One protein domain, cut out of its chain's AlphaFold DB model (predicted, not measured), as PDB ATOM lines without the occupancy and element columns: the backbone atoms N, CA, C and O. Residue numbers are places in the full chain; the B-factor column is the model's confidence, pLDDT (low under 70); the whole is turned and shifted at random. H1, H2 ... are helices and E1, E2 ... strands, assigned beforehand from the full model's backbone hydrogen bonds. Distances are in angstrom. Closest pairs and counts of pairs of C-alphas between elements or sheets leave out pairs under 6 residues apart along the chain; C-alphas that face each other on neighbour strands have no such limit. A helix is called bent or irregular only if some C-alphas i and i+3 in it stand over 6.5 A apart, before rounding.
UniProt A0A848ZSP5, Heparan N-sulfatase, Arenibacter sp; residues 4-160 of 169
ATOM      1  N   VAL A   4     -14.249  -4.032  16.399       98.06
ATOM      2  CA  VAL A   4     -14.578  -5.133  17.315       98.06
ATOM      3  C   VAL A   4     -15.775  -4.733  18.176       98.06
ATOM      4  O   VAL A   4     -15.846  -3.598  18.648       98.06
ATOM      5  N   LEU A   5     -16.679  -5.685  18.416       98.44
ATOM      6  CA  LEU A   5     -17.770  -5.564  19.383       98.44
ATOM      7  C   LEU A   5     -17.370  -6.234  20.701       98.44
ATOM      8  O   LEU A   5     -16.755  -7.301  20.697       98.44
ATOM      9  N   LEU A   6     -17.719  -5.618  21.827       97.75
ATOM     10  CA  LEU A   6     -17.453  -6.138  23.167       97.75
ATOM     11  C   LEU A   6     -18.751  -6.221  23.972       97.75
ATOM     12  O   LEU A   6     -19.651  -5.396  23.809       97.75
ATOM     13  N   GLY A   7     -18.819  -7.193  24.879       96.75
ATOM     14  CA  GLY A   7     -19.937  -7.360  25.797       96.75
ATOM     15  C   GLY A   7     -19.471  -7.727  27.199       96.75
ATOM     16  O   GLY A   7     -18.552  -8.527  27.370       96.75
ATOM     17  N   LYS A   8     -20.121  -7.143  28.204       95.31
ATOM     18  CA  LYS A   8     -19.977  -7.499  29.618       95.31
ATOM     19  C   LYS A   8     -21.361  -7.717  30.207       95.31
ATOM     20  O   LYS A   8     -22.294  -6.986  29.894       95.31
ATOM     21  N   GLU A   9     -21.473  -8.732  31.053       94.25
ATOM     22  CA  GLU A   9     -22.698  -9.090  31.764       94.25
ATOM     23  C   GLU A   9     -22.394  -9.200  33.265       94.25
ATOM     24  O   GLU A   9     -21.778  -8.307  33.857       94.25
ATOM     25  N   ARG A  10     -22.816 -10.289  33.908       90.12
ATOM     26  CA  ARG A  10     -22.471 -10.593  35.293       90.12
ATOM     27  C   ARG A  10     -21.071 -11.202  35.364       90.12
ATOM     28  O   ARG A  10     -20.779 -12.150  34.639       90.12
ATOM     29  N   HIS A  11     -20.225 -10.644  36.227       85.31
ATOM     30  CA  HIS A  11     -18.845 -11.094  36.427       85.31
ATOM     31  C   HIS A  11     -18.705 -11.882  37.735       85.31
ATOM     32  O   HIS A  11     -18.266 -13.025  37.715       85.31
ATOM     33  N   ASP A  12     -19.177 -11.305  38.840       86.06
ATOM     34  CA  ASP A  12     -19.271 -11.939  40.152       86.06
ATOM     35  C   ASP A  12     -20.562 -11.507  40.873       86.06
ATOM     36  O   ASP A  12     -21.323 -10.662  40.378       86.06
ATOM     37  N   VAL A  13     -20.791 -12.098  42.046       88.56
ATOM     38  CA  VAL A  13     -21.838 -11.704  42.994       88.56
ATOM     39  C   VAL A  13     -21.543 -10.339  43.626       88.56
ATOM     40  O   VAL A  13     -20.466  -9.761  43.484       88.56
ATOM     41  N   GLY A  14     -22.496  -9.832  44.402       90.25
ATOM     42  CA  GLY A  14     -22.375  -8.569  45.127       90.25
ATOM     43  C   GLY A  14     -23.065  -7.409  44.438       90.25
ATOM     44  O   GLY A  14     -22.810  -6.265  44.797       90.25
ATOM     45  N   ARG A  15     -23.932  -7.687  43.462       92.94
ATOM     46  CA  ARG A  15     -24.865  -6.706  42.926       92.94
ATOM     47  C   ARG A  15     -26.278  -7.232  43.071       92.94
ATOM     48  O   ARG A  15     -26.605  -8.224  42.432       92.94
ATOM     49  N   SER A  16     -27.125  -6.553  43.832       90.19
ATOM     50  CA  SER A  16     -28.534  -6.931  43.931       90.19
ATOM     51  C   SER A  16     -29.468  -5.739  43.970       90.19
ATOM     52  O   SER A  16     -29.081  -4.625  44.329       90.19
ATOM     53  N   ASN A  17     -30.719  -5.995  43.590       81.44
ATOM     54  CA  ASN A  17     -31.841  -5.149  43.970       81.44
ATOM     55  C   ASN A  17     -32.343  -5.531  45.377       81.44
ATOM     56  O   ASN A  17     -31.777  -6.395  46.052       81.44
ATOM     57  N   GLN A  18     -33.432  -4.884  45.795       73.69
ATOM     58  CA  GLN A  18     -34.096  -5.114  47.080       73.69
ATOM     59  C   GLN A  18     -34.617  -6.552  47.247       73.69
ATOM     60  O   GLN A  18     -34.749  -7.017  48.373       73.69
ATOM     61  N   ASP A  19     -34.842  -7.278  46.146       74.69
ATOM     62  CA  ASP A  19     -35.309  -8.670  46.164       74.69
ATOM     63  C   ASP A  19     -34.172  -9.685  46.401       74.69
ATOM     64  O   ASP A  19     -34.404 -10.894  46.413       74.69
ATOM     65  N   GLY A  20     -32.924  -9.218  46.545       75.19
ATOM     66  CA  GLY A  20     -31.757 -10.081  46.742       75.19
ATOM     67  C   GLY A  20     -31.403 -10.928  45.517       75.19
ATOM     68  O   GLY A  20     -30.766 -11.975  45.646       75.19
ATOM     69  N   ILE A  21     -31.822 -10.510  44.320       79.56
ATOM     70  CA  ILE A  21     -31.466 -11.182  43.068       79.56
ATOM     71  C   ILE A  21     -30.103 -10.675  42.612       79.56
ATOM     72  O   ILE A  21     -29.859  -9.475  42.615       79.56
ATOM     73  N   ASP A  22     -29.224 -11.585  42.196       86.38
ATOM     74  CA  ASP A  22     -27.904 -11.233  41.679       86.38
ATOM     75  C   ASP A  22     -27.990 -10.683  40.247       86.38
ATOM     76  O   ASP A  22     -28.383 -11.388  39.315       86.38
ATOM     77  N   LEU A  23     -27.610  -9.421  40.070       92.00
ATOM     78  CA  LEU A  23     -27.833  -8.656  38.848       92.00
ATOM     79  C   LEU A  23     -26.555  -8.490  38.023       92.00
ATOM     80  O   LEU A  23     -25.470  -8.221  38.546       92.00
ATOM     81  N   ALA A  24     -26.679  -8.540  36.698       93.94
ATOM     82  CA  ALA A  24     -25.619  -8.122  35.786       93.94
ATOM     83  C   ALA A  24     -25.427  -6.592  35.784       93.94
ATOM     84  O   ALA A  24     -26.339  -5.831  36.118       93.94
ATOM     85  N   TYR A  25     -24.255  -6.140  35.333       95.88
ATOM     86  CA  TYR A  25     -24.053  -4.772  34.847       95.88
ATOM     87  C   TYR A  25     -23.783  -4.846  33.340       95.88
ATOM     88  O   TYR A  25     -22.620  -5.018  32.954       95.88
ATOM     89  N   PRO A  26     -24.847  -4.846  32.515       97.12
ATOM     90  CA  PRO A  26     -24.730  -5.099  31.091       97.12
ATOM     91  C   PRO A  26     -24.113  -3.910  30.364       97.12
ATOM     92  O   PRO A  26     -24.600  -2.782  30.450       97.12
ATOM     93  N   VAL A  27     -23.064  -4.200  29.608       98.19
ATOM     94  CA  VAL A  27     -22.365  -3.226  28.772       98.19
ATOM     95  C   VAL A  27     -22.205  -3.810  27.381       98.19
ATOM     96  O   VAL A  27     -21.917  -5.005  27.234       98.19
ATOM     97  N   ARG A  28     -22.375  -2.974  26.362       98.56
ATOM     98  CA  ARG A  28     -21.967  -3.268  24.988       98.56
ATOM     99  C   ARG A  28     -21.072  -2.152  24.490       98.56
ATOM    100  O   ARG A  28     -21.265  -1.001  24.863       98.56
ATOM    101  N   ALA A  29     -20.070  -2.493  23.697       98.75
ATOM    102  CA  ALA A  29     -19.159  -1.502  23.152       98.75
ATOM    103  C   ALA A  29     -18.751  -1.846  21.724       98.75
ATOM    104  O   ALA A  29     -18.689  -3.018  21.348       98.75
ATOM    105  N   ILE A  30     -18.421  -0.815  20.955       98.75
ATOM    106  CA  ILE A  30     -17.789  -0.923  19.643       98.75
ATOM    107  C   ILE A  30     -16.486  -0.135  19.664       98.75
ATOM    108  O   ILE A  30     -16.437   1.022  20.088       98.75
ATOM    109  N   ARG A  31     -15.416  -0.779  19.206       98.31
ATOM    110  CA  ARG A  31     -14.091  -0.176  19.086       98.31
ATOM    111  C   ARG A  31     -13.599  -0.298  17.656       98.31
ATOM    112  O   ARG A  31     -13.492  -1.412  17.151       98.31
ATOM    113  N   ASN A  32     -13.244   0.825  17.047       97.12
ATOM    114  CA  ASN A  32     -12.528   0.875  15.771       97.12
ATOM    115  C   ASN A  32     -11.122   1.469  15.972       97.12
ATOM    116  O   ASN A  32     -10.668   1.633  17.107       97.12
ATOM    117  N   ASP A  33     -10.427   1.801  14.884       96.25
ATOM    118  CA  ASP A  33      -9.052   2.318  14.929       96.25
ATOM    119  C   ASP A  33      -8.891   3.686  15.616       96.25
ATOM    120  O   ASP A  33      -7.771   4.071  15.959       96.25
ATOM    121  N   SER A  34      -9.974   4.444  15.806       96.75
ATOM    122  CA  SER A  34      -9.927   5.821  16.327       96.75
ATOM    123  C   SER A  34     -10.815   6.077  17.538       96.75
ATOM    124  O   SER A  34     -10.480   6.941  18.347       96.75
ATOM    125  N   MET A  35     -11.900   5.318  17.696       98.38
ATOM    126  CA  MET A  35     -12.902   5.539  18.730       98.38
ATOM    127  C   MET A  35     -13.236   4.257  19.489       98.38
ATOM    128  O   MET A  35     -13.259   3.160  18.923       98.38
ATOM    129  N   LEU A  36     -13.573   4.434  20.761       98.69
ATOM    130  CA  LEU A  36     -14.283   3.469  21.590       98.69
ATOM    131  C   LEU A  36     -15.609   4.106  22.008       98.69
ATOM    132  O   LEU A  36     -15.607   5.169  22.624       98.69
ATOM    133  N   TYR A  37     -16.722   3.455  21.681       98.81
ATOM    134  CA  TYR A  37     -18.036   3.788  22.221       98.81
ATOM    135  C   TYR A  37     -18.511   2.667  23.141       98.81
ATOM    136  O   TYR A  37     -18.423   1.495  22.775       98.81
ATOM    137  N   VAL A  38     -19.020   3.040  24.313       98.81
ATOM    138  CA  VAL A  38     -19.547   2.145  25.343       98.81
ATOM    139  C   VAL A  38     -20.979   2.557  25.674       98.81
ATOM    140  O   VAL A  38     -21.274   3.730  25.911       98.81
ATOM    141  N   HIS A  39     -21.869   1.571  25.700       98.69
ATOM    142  CA  HIS A  39     -23.254   1.698  26.125       98.69
ATOM    143  C   HIS A  39     -23.463   0.915  27.420       98.69
ATOM    144  O   HIS A  39     -23.512  -0.321  27.419       98.69
ATOM    145  N   ASN A  40     -23.581   1.646  28.526       98.31
ATOM    146  CA  ASN A  40     -23.987   1.106  29.817       98.31
ATOM    147  C   ASN A  40     -25.514   1.021  29.823       98.31
ATOM    148  O   ASN A  40     -26.194   2.015  30.044       98.31
ATOM    149  N   ILE A  41     -26.054  -0.166  29.543       97.50
ATOM    150  CA  ILE A  41     -27.489  -0.359  29.257       97.50
ATOM    151  C   ILE A  41     -28.357  -0.127  30.501       97.50
ATOM    152  O   ILE A  41     -29.528   0.220  30.385       97.50
ATOM    153  N   ILE A  42     -27.784  -0.347  31.688       95.88
ATOM    154  CA  ILE A  42     -28.458  -0.194  32.980       95.88
ATOM    155  C   ILE A  42     -27.552   0.633  33.918       95.88
ATOM    156  O   ILE A  42     -26.925   0.073  34.828       95.88
ATOM    157  N   PRO A  43     -27.380   1.943  33.648       96.75
ATOM    158  CA  PRO A  43     -26.388   2.795  34.314       96.75
ATOM    159  C   PRO A  43     -26.712   3.075  35.789       96.75
ATOM    160  O   PRO A  43     -25.832   3.429  36.570       96.75
ATOM    161  N   GLU A  44     -27.959   2.869  36.215       95.56
ATOM    162  CA  GLU A  44     -28.392   3.053  37.597       95.56
ATOM    163  C   GLU A  44     -27.820   2.001  38.562       95.56
ATOM    164  O   GLU A  44     -27.793   2.230  39.779       95.56
ATOM    165  N   ARG A  45     -27.360   0.859  38.032       94.81
ATOM    166  CA  ARG A  45     -26.708  -0.217  38.788       94.81
ATOM    167  C   ARG A  45     -25.242   0.130  39.073       94.81
ATOM    168  O   ARG A  45     -24.574   0.794  38.291       94.81
ATOM    169  N   TRP A  46     -24.693  -0.392  40.169       95.38
ATOM    170  CA  TRP A  46     -23.277  -0.195  40.493       95.38
ATOM    171  C   TRP A  46     -22.364  -1.061  39.605       95.38
ATOM    172  O   TRP A  46     -22.494  -2.295  39.620       95.38
ATOM    173  N   PRO A  47     -21.406  -0.484  38.854       95.12
ATOM    174  CA  PRO A  47     -20.598  -1.229  37.883       95.12
ATOM    175  C   PRO A  47     -19.732  -2.314  38.525       95.12
ATOM    176  O   PRO A  47     -19.493  -3.355  37.903       95.12
ATOM    177  N   VAL A  48     -19.357  -2.122  39.794       95.25
ATOM    178  CA  VAL A  48     -18.429  -2.981  40.546       95.25
ATOM    179  C   VAL A  48     -19.098  -3.741  41.706       95.25
ATOM    180  O   VAL A  48     -18.429  -4.325  42.555       95.25
ATOM    181  N   GLY A  49     -20.431  -3.813  41.712       94.44
ATOM    182  CA  GLY A  49     -21.212  -4.344  42.835       94.44
ATOM    183  C   GLY A  49     -21.607  -3.241  43.813       94.44
ATOM    184  O   GLY A  49     -21.030  -2.157  43.784       94.44
ATOM    185  N   ASN A  50     -22.625  -3.493  44.629       94.69
ATOM    186  CA  ASN A  50     -23.183  -2.469  45.493       94.69
ATOM    187  C   ASN A  50     -22.187  -2.078  46.618       94.69
ATOM    188  O   ASN A  50     -21.487  -2.957  47.146       94.69
ATOM    189  N   PRO A  51     -22.122  -0.790  47.010       94.38
ATOM    190  CA  PRO A  51     -21.239  -0.303  48.068       94.38
ATOM    191  C   PRO A  51     -21.477  -0.978  49.420       94.38
ATOM    192  O   PRO A  51     -20.514  -1.289  50.114       94.38
ATOM    193  N   GLU A  52     -22.732  -1.276  49.774       92.62
ATOM    194  CA  GLU A  52     -23.099  -1.915  51.047       92.62
ATOM    195  C   GLU A  52     -22.520  -3.327  51.215       92.62
ATOM    196  O   GLU A  52     -22.379  -3.815  52.334       92.62
ATOM    197  N   TYR A  53     -22.128  -3.967  50.110       91.81
ATOM    198  CA  TYR A  53     -21.450  -5.264  50.111       91.81
ATOM    199  C   TYR A  53     -19.943  -5.141  49.848       91.81
ATOM    200  O   TYR A  53     -19.248  -6.152  49.762       91.81
ATOM    201  N   GLY A  54     -19.423  -3.917  49.730       92.88
ATOM    202  CA  GLY A  54     -18.000  -3.635  49.577       92.88
ATOM    203  C   GLY A  54     -17.467  -3.825  48.158       92.88
ATOM    204  O   GLY A  54     -16.326  -4.260  48.011       92.88
ATOM    205  N   PHE A  55     -18.253  -3.523  47.116       94.88
ATOM    206  CA  PHE A  55     -17.807  -3.551  45.710       94.88
ATOM    207  C   PHE A  55     -17.147  -4.885  45.310       94.88
ATOM    208  O   PHE A  55     -15.971  -4.938  44.940       94.88
ATOM    209  N   LEU A  56     -17.875  -5.994  45.458       92.19
ATOM    210  CA  LEU A  56     -17.307  -7.347  45.375       92.19
ATOM    211  C   LEU A  56     -16.798  -7.764  43.986       92.19
ATOM    212  O   LEU A  56     -16.080  -8.749  43.910       92.19
ATOM    213  N   ASN A  57     -17.086  -7.011  42.917       92.44
ATOM    214  CA  ASN A  57     -16.471  -7.253  41.601       92.44
ATOM    215  C   ASN A  57     -15.061  -6.639  41.472       92.44
ATOM    216  O   ASN A  57     -14.512  -6.582  40.375       92.44
ATOM    217  N   CYS A  58     -14.493  -6.125  42.564       94.81
ATOM    218  CA  CYS A  58     -13.107  -5.687  42.654       94.81
ATOM    219  C   CYS A  58     -12.467  -6.364  43.864       94.81
ATOM    220  O   CYS A  58     -12.982  -6.254  44.981       94.81
ATOM    221  N   ASP A  59     -11.353  -7.057  43.655       93.19
ATOM    222  CA  ASP A  59     -10.668  -7.767  44.729       93.19
ATOM    223  C   ASP A  59     -10.112  -6.816  45.798       93.19
ATOM    224  O   ASP A  59      -9.846  -5.632  45.568       93.19
ATOM    225  N   GLY A  60      -9.953  -7.343  47.012       94.88
ATOM    226  CA  GLY A  60      -9.386  -6.596  48.130       94.88
ATOM    227  C   GLY A  60      -7.935  -6.194  47.860       94.88
ATOM    228  O   GLY A  60      -7.099  -7.038  47.550       94.88
ATOM    229  N   SER A  61      -7.625  -4.909  48.021       97.62
ATOM    230  CA  SER A  61      -6.264  -4.375  47.926       97.62
ATOM    231  C   SER A  61      -6.127  -3.092  48.753       97.62
ATOM    232  O   SER A  61      -7.139  -2.425  48.992       97.62
ATOM    233  N   PRO A  62      -4.901  -2.699  49.155       98.31
ATOM    234  CA  PRO A  62      -4.671  -1.413  49.812       98.31
ATOM    235  C   PRO A  62      -5.202  -0.228  48.992       98.31
ATOM    236  O   PRO A  62      -5.821   0.670  49.553       98.31
ATOM    237  N   THR A  63      -5.040  -0.264  47.664       97.94
ATOM    238  CA  THR A  63      -5.556   0.769  46.753       97.94
ATOM    239  C   THR A  63      -7.077   0.829  46.768       97.94
ATOM    240  O   THR A  63      -7.633   1.915  46.879       97.94
ATOM    241  N   LYS A  64      -7.767  -0.319  46.718       97.81
ATOM    242  CA  LYS A  64      -9.229  -0.348  46.849       97.81
ATOM    243  C   LYS A  64      -9.658   0.284  48.169       97.81
ATOM    244  O   LYS A  64     -10.490   1.179  48.152       97.81
ATOM    245  N   SER A  65      -9.073  -0.153  49.287       98.00
ATOM    246  CA  SER A  65      -9.407   0.375  50.613       98.00
ATOM    247  C   SER A  65      -9.165   1.876  50.722       98.00
ATOM    248  O   SER A  65      -9.985   2.572  51.310       98.00
ATOM    249  N   TYR A  66      -8.071   2.380  50.150       98.31
ATOM    250  CA  TYR A  66      -7.799   3.810  50.084       98.31
ATOM    251  C   TYR A  66      -8.899   4.547  49.306       98.31
ATOM    252  O   TYR A  66      -9.580   5.400  49.870       98.31
ATOM    253  N   LEU A  67      -9.146   4.143  48.055       98.25
ATOM    254  CA  LEU A  67     -10.099   4.818  47.172       98.25
ATOM    255  C   LEU A  67     -11.538   4.773  47.700       98.25
ATOM    256  O   LEU A  67     -12.248   5.765  47.601       98.25
ATOM    257  N   THR A  68     -11.983   3.658  48.285       97.62
ATOM    258  CA  THR A  68     -13.357   3.534  48.809       97.62
ATOM    259  C   THR A  68     -13.600   4.306  50.106       97.62
ATOM    260  O   THR A  68     -14.750   4.418  50.518       97.62
ATOM    261  N   ASN A  69     -12.548   4.805  50.763       97.50
ATOM    262  CA  ASN A  69     -12.669   5.647  51.956       97.50
ATOM    263  C   ASN A  69     -12.672   7.150  51.633       97.50
ATOM    264  O   ASN A  69     -13.000   7.943  52.518       97.50
ATOM    265  N   LEU A  70     -12.345   7.538  50.394       98.00
ATOM    266  CA  LEU A  70     -12.390   8.931  49.949       98.00
ATOM    267  C   LEU A  70     -13.822   9.478  49.999       98.00
ATOM    268  O   LEU A  70     -14.789   8.769  49.709       98.00
ATOM    269  N   GLN A  71     -13.950  10.755  50.336       97.44
ATOM    270  CA  GLN A  71     -15.210  11.486  50.417       97.44
ATOM    271  C   GLN A  71     -15.303  12.549  49.313       97.44
ATOM    272  O   GLN A  71     -14.274  13.071  48.874       97.44
ATOM    273  N   PRO A  72     -16.521  12.920  48.866       96.81
ATOM    274  CA  PRO A  72     -16.694  14.059  47.973       96.81
ATOM    275  C   PRO A  72     -16.023  15.316  48.542       96.81
ATOM    276  O   PRO A  72     -16.356  15.759  49.639       96.81
ATOM    277  N   GLY A  73     -15.092  15.890  47.780       96.88
ATOM    278  CA  GLY A  73     -14.286  17.044  48.191       96.88
ATOM    279  C   GLY A  73     -12.822  16.715  48.488       96.88
ATOM    280  O   GLY A  73     -12.000  17.629  48.457       96.88
ATOM    281  N   ASP A  74     -12.479  15.441  48.695       98.19
ATOM    282  CA  ASP A  74     -11.081  15.015  48.750       98.19
ATOM    283  C   ASP A  74     -10.406  15.246  47.389       98.19
ATOM    284  O   ASP A  74     -11.007  15.006  46.337       98.19
ATOM    285  N   GLU A  75      -9.139  15.670  47.403       98.06
ATOM    286  CA  GLU A  75      -8.353  15.981  46.194       98.06
ATOM    287  C   GLU A  75      -8.349  14.819  45.185       98.06
ATOM    288  O   GLU A  75      -8.473  15.012  43.975       98.06
ATOM    289  N   GLU A  76      -8.292  13.593  45.698       97.88
ATOM    290  CA  GLU A  76      -8.202  12.362  44.917       97.88
ATOM    291  C   GLU A  76      -9.560  11.677  44.677       97.88
ATOM    292  O   GLU A  76      -9.612  10.593  44.091       97.88
ATOM    293  N   TYR A  77     -10.685  12.296  45.069       98.12
ATOM    294  CA  TYR A  77     -12.021  11.685  44.960       98.12
ATOM    295  C   TYR A  77     -12.393  11.282  43.524       98.12
ATOM    296  O   TYR A  77     -13.102  10.298  43.303       98.12
ATOM    297  N   SER A  78     -11.852  11.980  42.525       96.88
ATOM    298  CA  SER A  78     -12.037  11.625  41.114       96.88
ATOM    299  C   SER A  78     -11.574  10.194  40.792       96.88
ATOM    300  O   SER A  78     -12.175   9.534  39.944       96.88
ATOM    301  N   PHE A  79     -10.581   9.648  41.505       97.25
ATOM    302  CA  PHE A  79     -10.168   8.251  41.354       97.25
ATOM    303  C   PHE A  79     -11.200   7.267  41.899       97.25
ATOM    304  O   PHE A  79     -11.382   6.204  41.303       97.25
ATOM    305  N   PHE A  80     -11.925   7.607  42.969       97.88
ATOM    306  CA  PHE A  80     -13.085   6.816  43.378       97.88
ATOM    307  C   PHE A  80     -14.141   6.817  42.270       97.88
ATOM    308  O   PHE A  80     -14.593   5.746  41.860       97.88
ATOM    309  N   GLN A  81     -14.465   7.990  41.719       96.88
ATOM    310  CA  GLN A  81     -15.469   8.122  40.659       96.88
ATOM    311  C   GLN A  81     -15.103   7.309  39.412       96.88
ATOM    312  O   GLN A  81     -15.903   6.529  38.898       96.88
ATOM    313  N   MET A  82     -13.844   7.409  38.985       95.38
ATOM    314  CA  MET A  82     -13.310   6.680  37.837       95.38
ATOM    315  C   MET A  82     -13.229   5.166  38.029       95.38
ATOM    316  O   MET A  82     -13.029   4.472  37.035       95.38
ATOM    317  N   ASN A  83     -13.347   4.631  39.248       95.75
ATOM    318  CA  ASN A  83     -13.196   3.195  39.502       95.75
ATOM    319  C   ASN A  83     -14.482   2.536  40.007       95.75
ATOM    320  O   ASN A  83     -14.835   1.463  39.520       95.75
ATOM    321  N   PHE A  84     -15.185   3.167  40.946       97.06
ATOM    322  CA  PHE A  84     -16.256   2.546  41.728       97.06
ATOM    323  C   PHE A  84     -17.630   3.180  41.536       97.06
ATOM    324  O   PHE A  84     -18.636   2.487  41.723       97.06
ATOM    325  N   ASP A  85     -17.685   4.457  41.157       97.00
ATOM    326  CA  ASP A  85     -18.952   5.163  40.996       97.00
ATOM    327  C   ASP A  85     -19.719   4.716  39.744       97.00
ATOM    328  O   ASP A  85     -19.201   4.014  38.865       97.00
ATOM    329  N   LYS A  86     -21.002   5.072  39.692       97.06
ATOM    330  CA  LYS A  86     -21.878   4.778  38.560       97.06
ATOM    331  C   LYS A  86     -21.357   5.449  37.292       97.06
ATOM    332  O   LYS A  86     -20.807   6.545  37.322       97.06
ATOM    333  N   ARG A  87     -21.559   4.776  36.160       97.19
ATOM    334  CA  ARG A  87     -21.197   5.301  34.836       97.19
ATOM    335  C   ARG A  87     -22.422   5.890  34.149       97.19
ATOM    336  O   ARG A  87     -23.513   5.344  34.329       97.19
ATOM    337  N   PRO A  88     -22.256   6.944  33.334       97.56
ATOM    338  CA  PRO A  88     -23.330   7.427  32.474       97.56
ATOM    339  C   PRO A  88     -23.736   6.352  31.456       97.56
ATOM    340  O   PRO A  88     -22.975   5.427  31.170       97.56
ATOM    341  N   GLU A  89     -24.928   6.482  30.864       98.19
ATOM    342  CA  GLU A  89     -25.404   5.554  29.823       98.19
ATOM    343  C   GLU A  89     -24.426   5.476  28.636       98.19
ATOM    344  O   GLU A  89     -24.235   4.418  28.032       98.19
ATOM    345  N   HIS A  90     -23.797   6.599  28.293       98.50
ATOM    346  CA  HIS A  90     -22.920   6.728  27.137       98.50
ATOM    347  C   HIS A  90     -21.511   7.126  27.555       98.50
ATOM    348  O   HIS A  90     -21.315   8.115  28.263       98.50
ATOM    349  N   GLU A  91     -20.524   6.391  27.045       98.62
ATOM    350  CA  GLU A  91     -19.122   6.785  27.119       98.62
ATOM    351  C   GLU A  91     -18.502   6.743  25.718       98.62
ATOM    352  O   GLU A  91     -18.675   5.776  24.971       98.62
ATOM    353  N   LEU A  92     -17.810   7.814  25.331       98.81
ATOM    354  CA  LEU A  92     -17.143   7.939  24.038       98.81
ATOM    355  C   LEU A  92     -15.708   8.409  24.251       98.81
ATOM    356  O   LEU A  92     -15.481   9.446  24.864       98.81
ATOM    357  N   TYR A  93     -14.750   7.699  23.666       98.69
ATOM    358  CA  TYR A  93     -13.332   8.024  23.782       98.69
ATOM    359  C   TYR A  93     -12.666   8.054  22.416       98.69
ATOM    360  O   TYR A  93     -12.852   7.151  21.598       98.69
ATOM    361  N   ASN A  94     -11.840   9.073  22.181       98.38
ATOM    362  CA  ASN A  94     -10.927   9.099  21.046       98.38
ATOM    363  C   ASN A  94      -9.624   8.401  21.441       98.38
ATOM    364  O   ASN A  94      -8.728   9.029  21.994       98.38
ATOM    365  N   ILE A  95      -9.492   7.115  21.125       97.62
ATOM    366  CA  ILE A  95      -8.365   6.287  21.583       97.62
ATOM    367  C   ILE A  95      -7.018   6.657  20.945       97.62
ATOM    368  O   ILE A  95      -5.975   6.181  21.386       97.62
ATOM    369  N   LYS A  96      -7.014   7.494  19.897       97.81
ATOM    370  CA  LYS A  96      -5.777   8.032  19.305       97.81
ATOM    371  C   LYS A  96      -5.222   9.201  20.115       97.81
ATOM    372  O   LYS A  96      -4.007   9.338  20.203       97.81
ATOM    373  N   LYS A  97      -6.100  10.042  20.665       98.12
ATOM    374  CA  LYS A  97      -5.728  11.209  21.484       98.12
ATOM    375  C   LYS A  97      -5.686  10.883  22.975       98.12
ATOM    376  O   LYS A  97      -4.880  11.455  23.695       98.12
ATOM    377  N   ASP A  98      -6.534   9.961  23.406       97.94
ATOM    378  CA  ASP A  98      -6.689   9.505  24.781       97.94
ATOM    379  C   ASP A  98      -6.666   7.965  24.821       97.94
ATOM    380  O   ASP A  98      -7.711   7.313  24.909       97.94
ATOM    381  N   PRO A  99      -5.472   7.352  24.713       97.12
ATOM    382  CA  PRO A  99      -5.331   5.895  24.693       97.12
ATOM    383  C   PRO A  99      -5.746   5.229  26.012       97.12
ATOM    384  O   PRO A  99      -5.968   4.019  26.036       97.12
ATOM    385  N   HIS A 100      -5.856   6.002  27.095       96.75
ATOM    386  CA  HIS A 100      -6.241   5.525  28.421       96.75
ATOM    387  C   HIS A 100      -7.741   5.669  28.698       96.75
ATOM    388  O   HIS A 100      -8.205   5.152  29.710       96.75
ATOM    389  N   CYS A 101      -8.496   6.295  27.787       97.25
ATOM    390  CA  CYS A 101      -9.946   6.481  27.899       97.25
ATOM    391  C   CYS A 101     -10.347   7.195  29.202       97.25
ATOM    392  O   CYS A 101     -11.268   6.771  29.897       97.25
ATOM    393  N   ILE A 102      -9.630   8.265  29.549       96.06
ATOM    394  CA  ILE A 102      -9.875   9.032  30.778       96.06
ATOM    395  C   ILE A 102     -10.966  10.086  30.558       96.06
ATOM    396  O   ILE A 102     -11.818  10.299  31.416       96.06
ATOM    397  N   ASN A 103     -10.975  10.726  29.391       96.88
ATOM    398  CA  ASN A 103     -11.837  11.856  29.073       96.88
ATOM    399  C   ASN A 103     -13.042  11.382  28.264       96.88
ATOM    400  O   ASN A 103     -12.954  11.175  27.050       96.88
ATOM    401  N   ASN A 104     -14.178  11.214  28.940       97.81
ATOM    402  CA  ASN A 104     -15.428  10.867  28.279       97.81
ATOM    403  C   ASN A 104     -15.952  12.058  27.456       97.81
ATOM    404  O   ASN A 104     -16.240  13.123  27.992       97.81
ATOM    405  N   LEU A 105     -16.111  11.855  26.151       98.44
ATOM    406  CA  LEU A 105     -16.607  12.844  25.194       98.44
ATOM    407  C   LEU A 105     -18.131  12.782  25.006       98.44
ATOM    408  O   LEU A 105     -18.672  13.521  24.188       98.44
ATOM    409  N   ALA A 106     -18.833  11.880  25.697       97.81
ATOM    410  CA  ALA A 106     -20.230  11.573  25.401       97.81
ATOM    411  C   ALA A 106     -21.219  12.704  25.718       97.81
ATOM    412  O   ALA A 106     -22.259  12.796  25.072       97.81
ATOM    413  N   GLU A 107     -20.894  13.560  26.686       96.00
ATOM    414  CA  GLU A 107     -21.744  14.690  27.087       96.00
ATOM    415  C   GLU A 107     -21.523  15.944  26.226       96.00
ATOM    416  O   GLU A 107     -22.256  16.923  26.346       96.00
ATOM    417  N   ILE A 108     -20.535  15.912  25.328       97.81
ATOM    418  CA  ILE A 108     -20.206  17.014  24.425       97.81
ATOM    419  C   ILE A 108     -21.159  16.953  23.210       97.81
ATOM    420  O   ILE A 108     -21.104  15.976  22.449       97.81
ATOM    421  N   PRO A 109     -22.027  17.963  22.984       97.50
ATOM    422  CA  PRO A 109     -23.069  17.919  21.950       97.50
ATOM    423  C   PRO A 109     -22.559  17.627  20.533       97.50
ATOM    424  O   PRO A 109     -23.230  16.951  19.750       97.50
ATOM    425  N   GLU A 110     -21.351  18.083  20.208       98.12
ATOM    426  CA  GLU A 110     -20.679  17.886  18.925       98.12
ATOM    427  C   GLU A 110     -20.474  16.400  18.584       98.12
ATOM    428  O   GLU A 110     -20.417  16.030  17.408       98.12
ATOM    429  N   HIS A 111     -20.409  15.525  19.592       98.06
ATOM    430  CA  HIS A 111     -20.210  14.089  19.413       98.06
ATOM    431  C   HIS A 111     -21.516  13.281  19.306       98.06
ATOM    432  O   HIS A 111     -21.470  12.091  18.982       98.06
ATOM    433  N   ALA A 112     -22.690  13.897  19.484       97.75
ATOM    434  CA  ALA A 112     -23.976  13.192  19.500       97.75
ATOM    435  C   ALA A 112     -24.255  12.393  18.208       97.75
ATOM    436  O   ALA A 112     -24.718  11.250  18.254       97.75
ATOM    437  N   ALA A 113     -23.924  12.956  17.039       98.25
ATOM    438  CA  ALA A 113     -24.094  12.270  15.754       98.25
ATOM    439  C   ALA A 113     -23.167  11.047  15.613       98.25
ATOM    440  O   ALA A 113     -23.564  10.009  15.071       98.25
ATOM    441  N   GLN A 114     -21.943  11.150  16.137       98.00
ATOM    442  CA  GLN A 114     -20.966  10.065  16.129       98.00
ATOM    443  C   GLN A 114     -21.408   8.919  17.045       98.00
ATOM    444  O   GLN A 114     -21.357   7.761  16.635       98.00
ATOM    445  N   ILE A 115     -21.914   9.240  18.239       98.56
ATOM    446  CA  ILE A 115     -22.489   8.268  19.181       98.56
ATOM    447  C   ILE A 115     -23.661   7.536  18.542       98.56
ATOM    448  O   ILE A 115     -23.682   6.309  18.542       98.56
ATOM    449  N   LYS A 116     -24.604   8.271  17.938       98.50
ATOM    450  CA  LYS A 116     -25.752   7.670  17.248       98.50
ATOM    451  C   LYS A 116     -25.301   6.686  16.168       98.50
ATOM    452  O   LYS A 116     -25.824   5.581  16.101       98.50
ATOM    453  N   THR A 117     -24.307   7.066  15.368       98.50
ATOM    454  CA  THR A 117     -23.764   6.215  14.297       98.50
ATOM    455  C   THR A 117     -23.136   4.936  14.853       98.50
ATOM    456  O   THR A 117     -23.499   3.842  14.426       98.50
ATOM    457  N   LEU A 118     -22.239   5.061  15.837       98.62
ATOM    458  CA  LEU A 118     -21.554   3.920  16.452       98.62
ATOM    459  C   LEU A 118     -22.532   2.995  17.184       98.62
ATOM    460  O   LEU A 118     -22.437   1.777  17.051       98.62
ATOM    461  N   ARG A 119     -23.508   3.561  17.902       98.50
ATOM    462  CA  ARG A 119     -24.571   2.803  18.567       98.50
ATOM    463  C   ARG A 119     -25.413   2.027  17.563       98.50
ATOM    464  O   ARG A 119     -25.589   0.827  17.740       98.50
ATOM    465  N   SER A 120     -25.891   2.676  16.499       98.62
ATOM    466  CA  SER A 120     -26.701   2.008  15.476       98.62
ATOM    467  C   SER A 120     -25.939   0.882  14.782       98.62
ATOM    468  O   SER A 120     -26.513  -0.185  14.565       98.62
ATOM    469  N   GLN A 121     -24.653   1.080  14.474       98.56
ATOM    470  CA  GLN A 121     -23.813   0.015  13.927       98.56
ATOM    471  C   GLN A 121     -23.698  -1.156  14.914       98.56
ATOM    472  O   GLN A 121     -24.021  -2.291  14.567       98.56
ATOM    473  N   MET A 122     -23.301  -0.868  16.155       98.69
ATOM    474  CA  MET A 122     -23.134  -1.867  17.210       98.69
ATOM    475  C   MET A 122     -24.412  -2.684  17.429       98.69
ATOM    476  O   MET A 122     -24.365  -3.910  17.420       98.69
ATOM    477  N   GLU A 123     -25.560  -2.028  17.608       98.50
ATOM    478  CA  GLU A 123     -26.839  -2.704  17.842       98.50
ATOM    479  C   GLU A 123     -27.270  -3.541  16.630       98.50
ATOM    480  O   GLU A 123     -27.708  -4.676  16.809       98.50
ATOM    481  N   THR A 124     -27.087  -3.042  15.401       98.69
ATOM    482  CA  THR A 124     -27.406  -3.794  14.172       98.69
ATOM    483  C   THR A 124     -26.617  -5.099  14.099       98.69
ATOM    484  O   THR A 124     -27.181  -6.163  13.835       98.69
ATOM    485  N   GLU A 125     -25.313  -5.038  14.359       98.50
ATOM    486  CA  GLU A 125     -24.447  -6.212  14.288       98.50
ATOM    487  C   GLU A 125     -24.676  -7.182  15.457       98.50
ATOM    488  O   GLU A 125     -24.696  -8.396  15.250       98.50
ATOM    489  N   LEU A 126     -24.928  -6.676  16.669       98.56
ATOM    490  CA  LEU A 126     -25.301  -7.503  17.823       98.56
ATOM    491  C   LEU A 126     -26.627  -8.242  17.592       98.56
ATOM    492  O   LEU A 126     -26.730  -9.427  17.911       98.56
ATOM    493  N   ILE A 127     -27.623  -7.584  16.989       98.50
ATOM    494  CA  ILE A 127     -28.887  -8.219  16.585       98.50
ATOM    495  C   ILE A 127     -28.622  -9.340  15.580       98.50
ATOM    496  O   ILE A 127     -29.143 -10.442  15.749       98.50
ATOM    497  N   ALA A 128     -27.780  -9.093  14.571       98.44
ATOM    498  CA  ALA A 128     -27.417 -10.103  13.578       98.44
ATOM    499  C   ALA A 128     -26.700 -11.320  14.199       98.44
ATOM    500  O   ALA A 128     -26.862 -12.440  13.718       98.44
ATOM    501  N   GLN A 129     -25.947 -11.117  15.286       97.69
ATOM    502  CA  GLN A 129     -25.285 -12.182  16.052       97.69
ATOM    503  C   GLN A 129     -26.199 -12.869  17.077       97.69
ATOM    504  O   GLN A 129     -25.794 -13.849  17.702       97.69
ATOM    505  N   GLY A 130     -27.428 -12.384  17.259       97.75
ATOM    506  CA  GLY A 130     -28.365 -12.948  18.220       97.75
ATOM    507  C   GLY A 130     -28.082 -12.563  19.674       97.75
ATOM    508  O   GLY A 130     -28.434 -13.334  20.569       97.75
ATOM    509  N   ASP A 131     -27.454 -11.409  19.934       97.94
ATOM    510  CA  ASP A 131     -27.157 -10.952  21.297       97.94
ATOM    511  C   ASP A 131     -28.448 -10.863  22.143       97.94
ATOM    512  O   ASP A 131     -29.338 -10.062  21.832       97.94
ATOM    513  N   PRO A 132     -28.582 -11.645  23.234       96.44
ATOM    514  CA  PRO A 132     -29.824 -11.677  23.998       96.44
ATOM    515  C   PRO A 132     -30.183 -10.335  24.635       96.44
ATOM    516  O   PRO A 132     -31.363 -10.021  24.755       96.44
ATOM    517  N   ARG A 133     -29.195  -9.531  25.047       95.81
ATOM    518  CA  ARG A 133     -29.432  -8.248  25.718       95.81
ATOM    519  C   ARG A 133     -29.976  -7.226  24.723       95.81
ATOM    520  O   ARG A 133     -30.990  -6.601  25.020       95.81
ATOM    521  N   THR A 134     -29.365  -7.110  23.544       96.75
ATOM    522  CA  THR A 134     -29.824  -6.213  22.472       96.75
ATOM    523  C   THR A 134     -31.174  -6.652  21.896       96.75
ATOM    524  O   THR A 134     -31.994  -5.812  21.545       96.75
ATOM    525  N   LEU A 135     -31.466  -7.957  21.877       97.38
ATOM    526  CA  LEU A 135     -32.767  -8.505  21.461       97.38
ATOM    527  C   LEU A 135     -33.886  -8.375  22.514       97.38
ATOM    528  O   LEU A 135     -34.965  -8.939  22.323       97.38
ATOM    529  N   GLY A 136     -33.645  -7.695  23.640       95.44
ATOM    530  CA  GLY A 136     -34.642  -7.533  24.705       95.44
ATOM    531  C   GLY A 136     -34.915  -8.803  25.520       95.44
ATOM    532  O   GLY A 136     -35.922  -8.879  26.210       95.44
ATOM    533  N   LYS A 137     -34.023  -9.798  25.453       95.81
ATOM    534  CA  LYS A 137     -34.059 -11.069  26.205       95.81
ATOM    535  C   LYS A 137     -32.948 -11.132  27.260       95.81
ATOM    536  O   LYS A 137     -32.438 -12.201  27.601       95.81
ATOM    537  N   GLY A 138     -32.502  -9.967  27.730       93.12
ATOM    538  CA  GLY A 138     -31.339  -9.830  28.599       93.12
ATOM    539  C   GLY A 138     -31.556 -10.333  30.024       93.12
ATOM    540  O   GLY A 138     -30.577 -10.626  30.711       93.12
ATOM    541  N   GLU A 139     -32.802 -10.478  30.491       90.38
ATOM    542  CA  GLU A 139     -33.062 -10.942  31.858       90.38
ATOM    543  C   GLU A 139     -32.552 -12.365  32.119       90.38
ATOM    544  O   GLU A 139     -32.388 -12.758  33.272       90.38
ATOM    545  N   ILE A 140     -32.252 -13.135  31.069       91.94
ATOM    546  CA  ILE A 140     -31.631 -14.455  31.202       91.94
ATOM    547  C   ILE A 140     -30.300 -14.394  31.968       91.94
ATOM    548  O   ILE A 140     -30.021 -15.280  32.775       91.94
ATOM    549  N   PHE A 141     -29.514 -13.326  31.788       92.44
ATOM    550  CA  PHE A 141     -28.218 -13.171  32.454       92.44
ATOM    551  C   PHE A 141     -28.344 -12.967  33.967       92.44
ATOM    552  O   PHE A 141     -27.453 -13.378  34.710       92.44
ATOM    553  N   ASP A 142     -29.466 -12.406  34.422       90.25
ATOM    554  CA  ASP A 142     -29.760 -12.199  35.844       90.25
ATOM    555  C   ASP A 142     -30.310 -13.499  36.488       90.25
ATOM    556  O   ASP A 142     -30.284 -13.665  37.705       90.25
ATOM    557  N   LYS A 143     -30.754 -14.475  35.677       88.88
ATOM    558  CA  LYS A 143     -31.368 -15.740  36.134       88.88
ATOM    559  C   LYS A 143     -30.398 -16.915  36.255       88.88
ATOM    560  O   LYS A 143     -30.742 -17.920  36.877       88.88
ATOM    561  N   TYR A 144     -29.205 -16.838  35.661       88.12
ATOM    562  CA  TYR A 144     -28.244 -17.938  35.760       88.12
ATOM    563  C   TYR A 144     -27.862 -18.196  37.221       88.12
ATOM    564  O   TYR A 144     -27.561 -17.269  37.973       88.12
ATOM    565  N   ILE A 145     -27.823 -19.465  37.622       85.50
ATOM    566  CA  ILE A 145     -27.431 -19.851  38.980       85.50
ATOM    567  C   ILE A 145     -25.919 -19.659  39.141       85.50
ATOM    568  O   ILE A 145     -25.132 -20.190  38.357       85.50
ATOM    569  N   TYR A 146     -25.505 -18.931  40.178       85.94
ATOM    570  CA  TYR A 146     -24.097 -18.819  40.551       85.94
ATOM    571  C   TYR A 146     -23.687 -19.995  41.447       85.94
ATOM    572  O   TYR A 146     -24.218 -20.170  42.546       85.94
ATOM    573  N   TYR A 147     -22.743 -20.811  40.977       87.25
ATOM    574  CA  TYR A 147     -22.285 -22.014  41.686       87.25
ATOM    575  C   TYR A 147     -21.068 -21.782  42.594       87.25
ATOM    576  O   TYR A 147     -20.719 -22.673  43.364       87.25
ATOM    577  N   GLY A 148     -20.435 -20.605  42.545       87.50
ATOM    578  CA  GLY A 148     -19.337 -20.238  43.447       87.50
ATOM    579  C   GLY A 148     -19.810 -19.858  44.858       87.50
ATOM    580  O   GLY A 148     -20.947 -20.119  45.249       87.50
ATOM    581  N   LYS A 149     -18.939 -19.203  45.640       87.25
ATOM    582  CA  LYS A 149     -19.304 -18.646  46.958       87.25
ATOM    583  C   LYS A 149     -20.302 -17.498  46.790       87.25
ATOM    584  O   LYS A 149     -19.935 -16.407  46.358       87.25
ATOM    585  N   ARG A 150     -21.554 -17.738  47.162       89.12
ATOM    586  CA  ARG A 150     -22.646 -16.770  47.000       89.12
ATOM    587  C   ARG A 150     -22.648 -15.737  48.127       89.12
ATOM    588  O   ARG A 150     -21.963 -15.906  49.138       89.12
ATOM    589  N   LEU A 151     -23.436 -14.683  47.950       89.56
ATOM    590  CA  LEU A 151     -23.743 -13.702  48.984       89.56
ATOM    591  C   LEU A 151     -25.212 -13.853  49.389       89.56
ATOM    592  O   LEU A 151     -26.078 -13.978  48.524       89.56
ATOM    593  N   ASP A 152     -25.486 -13.866  50.687       89.00
ATOM    594  CA  ASP A 152     -26.831 -13.642  51.205       89.00
ATOM    595  C   ASP A 152     -27.062 -12.134  51.289       89.00
ATOM    596  O   ASP A 152     -26.478 -11.453  52.131       89.00
ATOM    597  N   TYR A 153     -27.895 -11.617  50.393       87.88
ATOM    598  CA  TYR A 153     -28.160 -10.188  50.268       87.88
ATOM    599  C   TYR A 153     -28.970  -9.605  51.438       87.88
ATOM    600  O   TYR A 153     -28.895  -8.400  51.672       87.88
ATOM    601  N   ASN A 154     -29.656 -10.443  52.227       85.62
ATOM    602  CA  ASN A 154     -30.356  -9.999  53.436       85.62
ATOM    603  C   ASN A 154     -29.389  -9.777  54.602       85.62
ATOM    604  O   ASN A 154     -29.595  -8.890  55.426       85.62
ATOM    605  N   THR A 155     -28.342 -10.602  54.697       87.88
ATOM    606  CA  THR A 155     -27.387 -10.555  55.817       87.88
ATOM    607  C   THR A 155     -26.035  -9.944  55.452       87.88
ATOM    608  O   THR A 155     -25.227  -9.685  56.342       87.88
ATOM    609  N   GLY A 156     -25.755  -9.755  54.159       85.81
ATOM    610  CA  GLY A 156     -24.455  -9.339  53.629       85.81
ATOM    611  C   GLY A 156     -23.348 -10.388  53.798       85.81
ATOM    612  O   GLY A 156     -22.174 -10.087  53.580       85.81
ATOM    613  N   LYS A 157     -23.674 -11.619  54.216       88.88
ATOM    614  CA  LYS A 157     -22.682 -12.658  54.528       88.88
ATOM    615  C   LYS A 157     -22.462 -13.598  53.354       88.88
ATOM    616  O   LYS A 157     -23.380 -13.943  52.613       88.88
ATOM    617  N   ARG A 158     -21.221 -14.067  53.200       88.94
ATOM    618  CA  ARG A 158     -20.903 -15.125  52.233       88.94
ATOM    619  C   ARG A 158     -21.557 -16.434  52.672       88.94
ATOM    620  O   ARG A 158     -21.439 -16.831  53.829       88.94
ATOM    621  N   ILE A 159     -22.189 -17.121  51.729       90.31
ATOM    622  CA  ILE A 159     -22.780 -18.447  51.920       90.31
ATOM    623  C   ILE A 159     -22.092 -19.464  51.011       90.31
ATOM    624  O   ILE A 159     -21.448 -19.122  50.013       90.31
ATOM    625  N   SER A 160     -22.204 -20.739  51.375       88.38
ATOM    626  CA  SER A 160     -21.546 -21.821  50.652       88.38
ATOM    627  C   SER A 160     -22.026 -21.935  49.201       88.38
ATOM    628  O   SER A 160     -23.163 -21.590  48.837       88.38
TER     629      SER A 160
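This is residues 4 to 160 of the 169 residues of the protein "Heparan N-sulfatase" of Arenibacter sp (UniProt A0A848ZSP5). A four-stranded antiparallel sheet, E1 to E4, has the long helix H3 crossing one face, and beyond the sheet two small parts lie separately: the helix pair H1 and H2, and the little hairpin E5 and E6. Long loops, among them residues 9 to 26 and 41 to 61, fill much of the space between. The printed part has 157 residues, with four named helices and six named strands in the order E1 E2 E3 H1 H2 E4 H3 H4 E5 E6; only 67 residues are in named elements, and the class is mixed, helices and strands. The whole is compact but flat, with a radius of gyration of the C-alphas of 17.1 A and spans of 46 by 43 by 22 A.

Find C-alpha 4 at (-14.578, -5.133, 17.315), where E1 begins, residues 4 to 8. E2 follows at residues 27 to 32, 16.8 A long, and E3 at residues 35 to 40, 16.3 A. H1 is residues 62 to 69, 10.9 A, H2 residues 77 to 83, 10.2 A, and E4 residues 90 to 94. Look for C-alpha 109 at (-23.069, 17.919, 21.950); from there H3 runs 29.6 A to residue 128. H4 is residues 140 to 143, E5 residues 150 to 152, and E6 residues 157 to 159, ending at C-alpha 159, (-22.780, -18.447, 51.920).

Start at E1, E2 and E3, a meander, each strand the antiparallel neighbour of the one before. N 6 and O 29 are within hydrogen-bond range at 2.8 A, and N 30 and O 37 at 2.9 A. E4 is the antiparallel neighbour of E3, with N 38 and O 91 2.8 A apart; E1 and E4 are the edge strands. H3 is on this sheet at a height of 8.8 A, two layers with the helix on one face. It runs across the strands, at 80 degrees to E1 on the local plane, over E1, E2 and E4, and only just over E3, on which 3 of its C-alphas fall. Its closest C-alphas to E2 are those of Ile 30 and Met 122, 5.9 A apart. H3 is irregular: C-alphas 110 and 113 are 7.3 A apart. H1, H2 and H4 are not on the sheet. H1 and H2 touch at Leu 67 and Phe 80, their closest C-alphas, 5.2 A apart, at a steep tilt of 63 degrees, opposite ways. H3 and H4 are apart. E5 and E6 form an antiparallel hairpin, with N 152 and O 157 2.9 A apart. Every O i to N i+4 pair is within hydrogen-bond range in H1 and H2, 14 of 16 in H3, and H4 is too short for such a pair.

The two C-alphas farthest apart are those of Glu 110 and Ser 160, 50.8 A. The printed part has no cut. The links E1 to E2, E3 to H1, E4 to H3 and H3 to H4 are long. The mean pLDDT of the printed part is 94.8, and no printed residue is under 70.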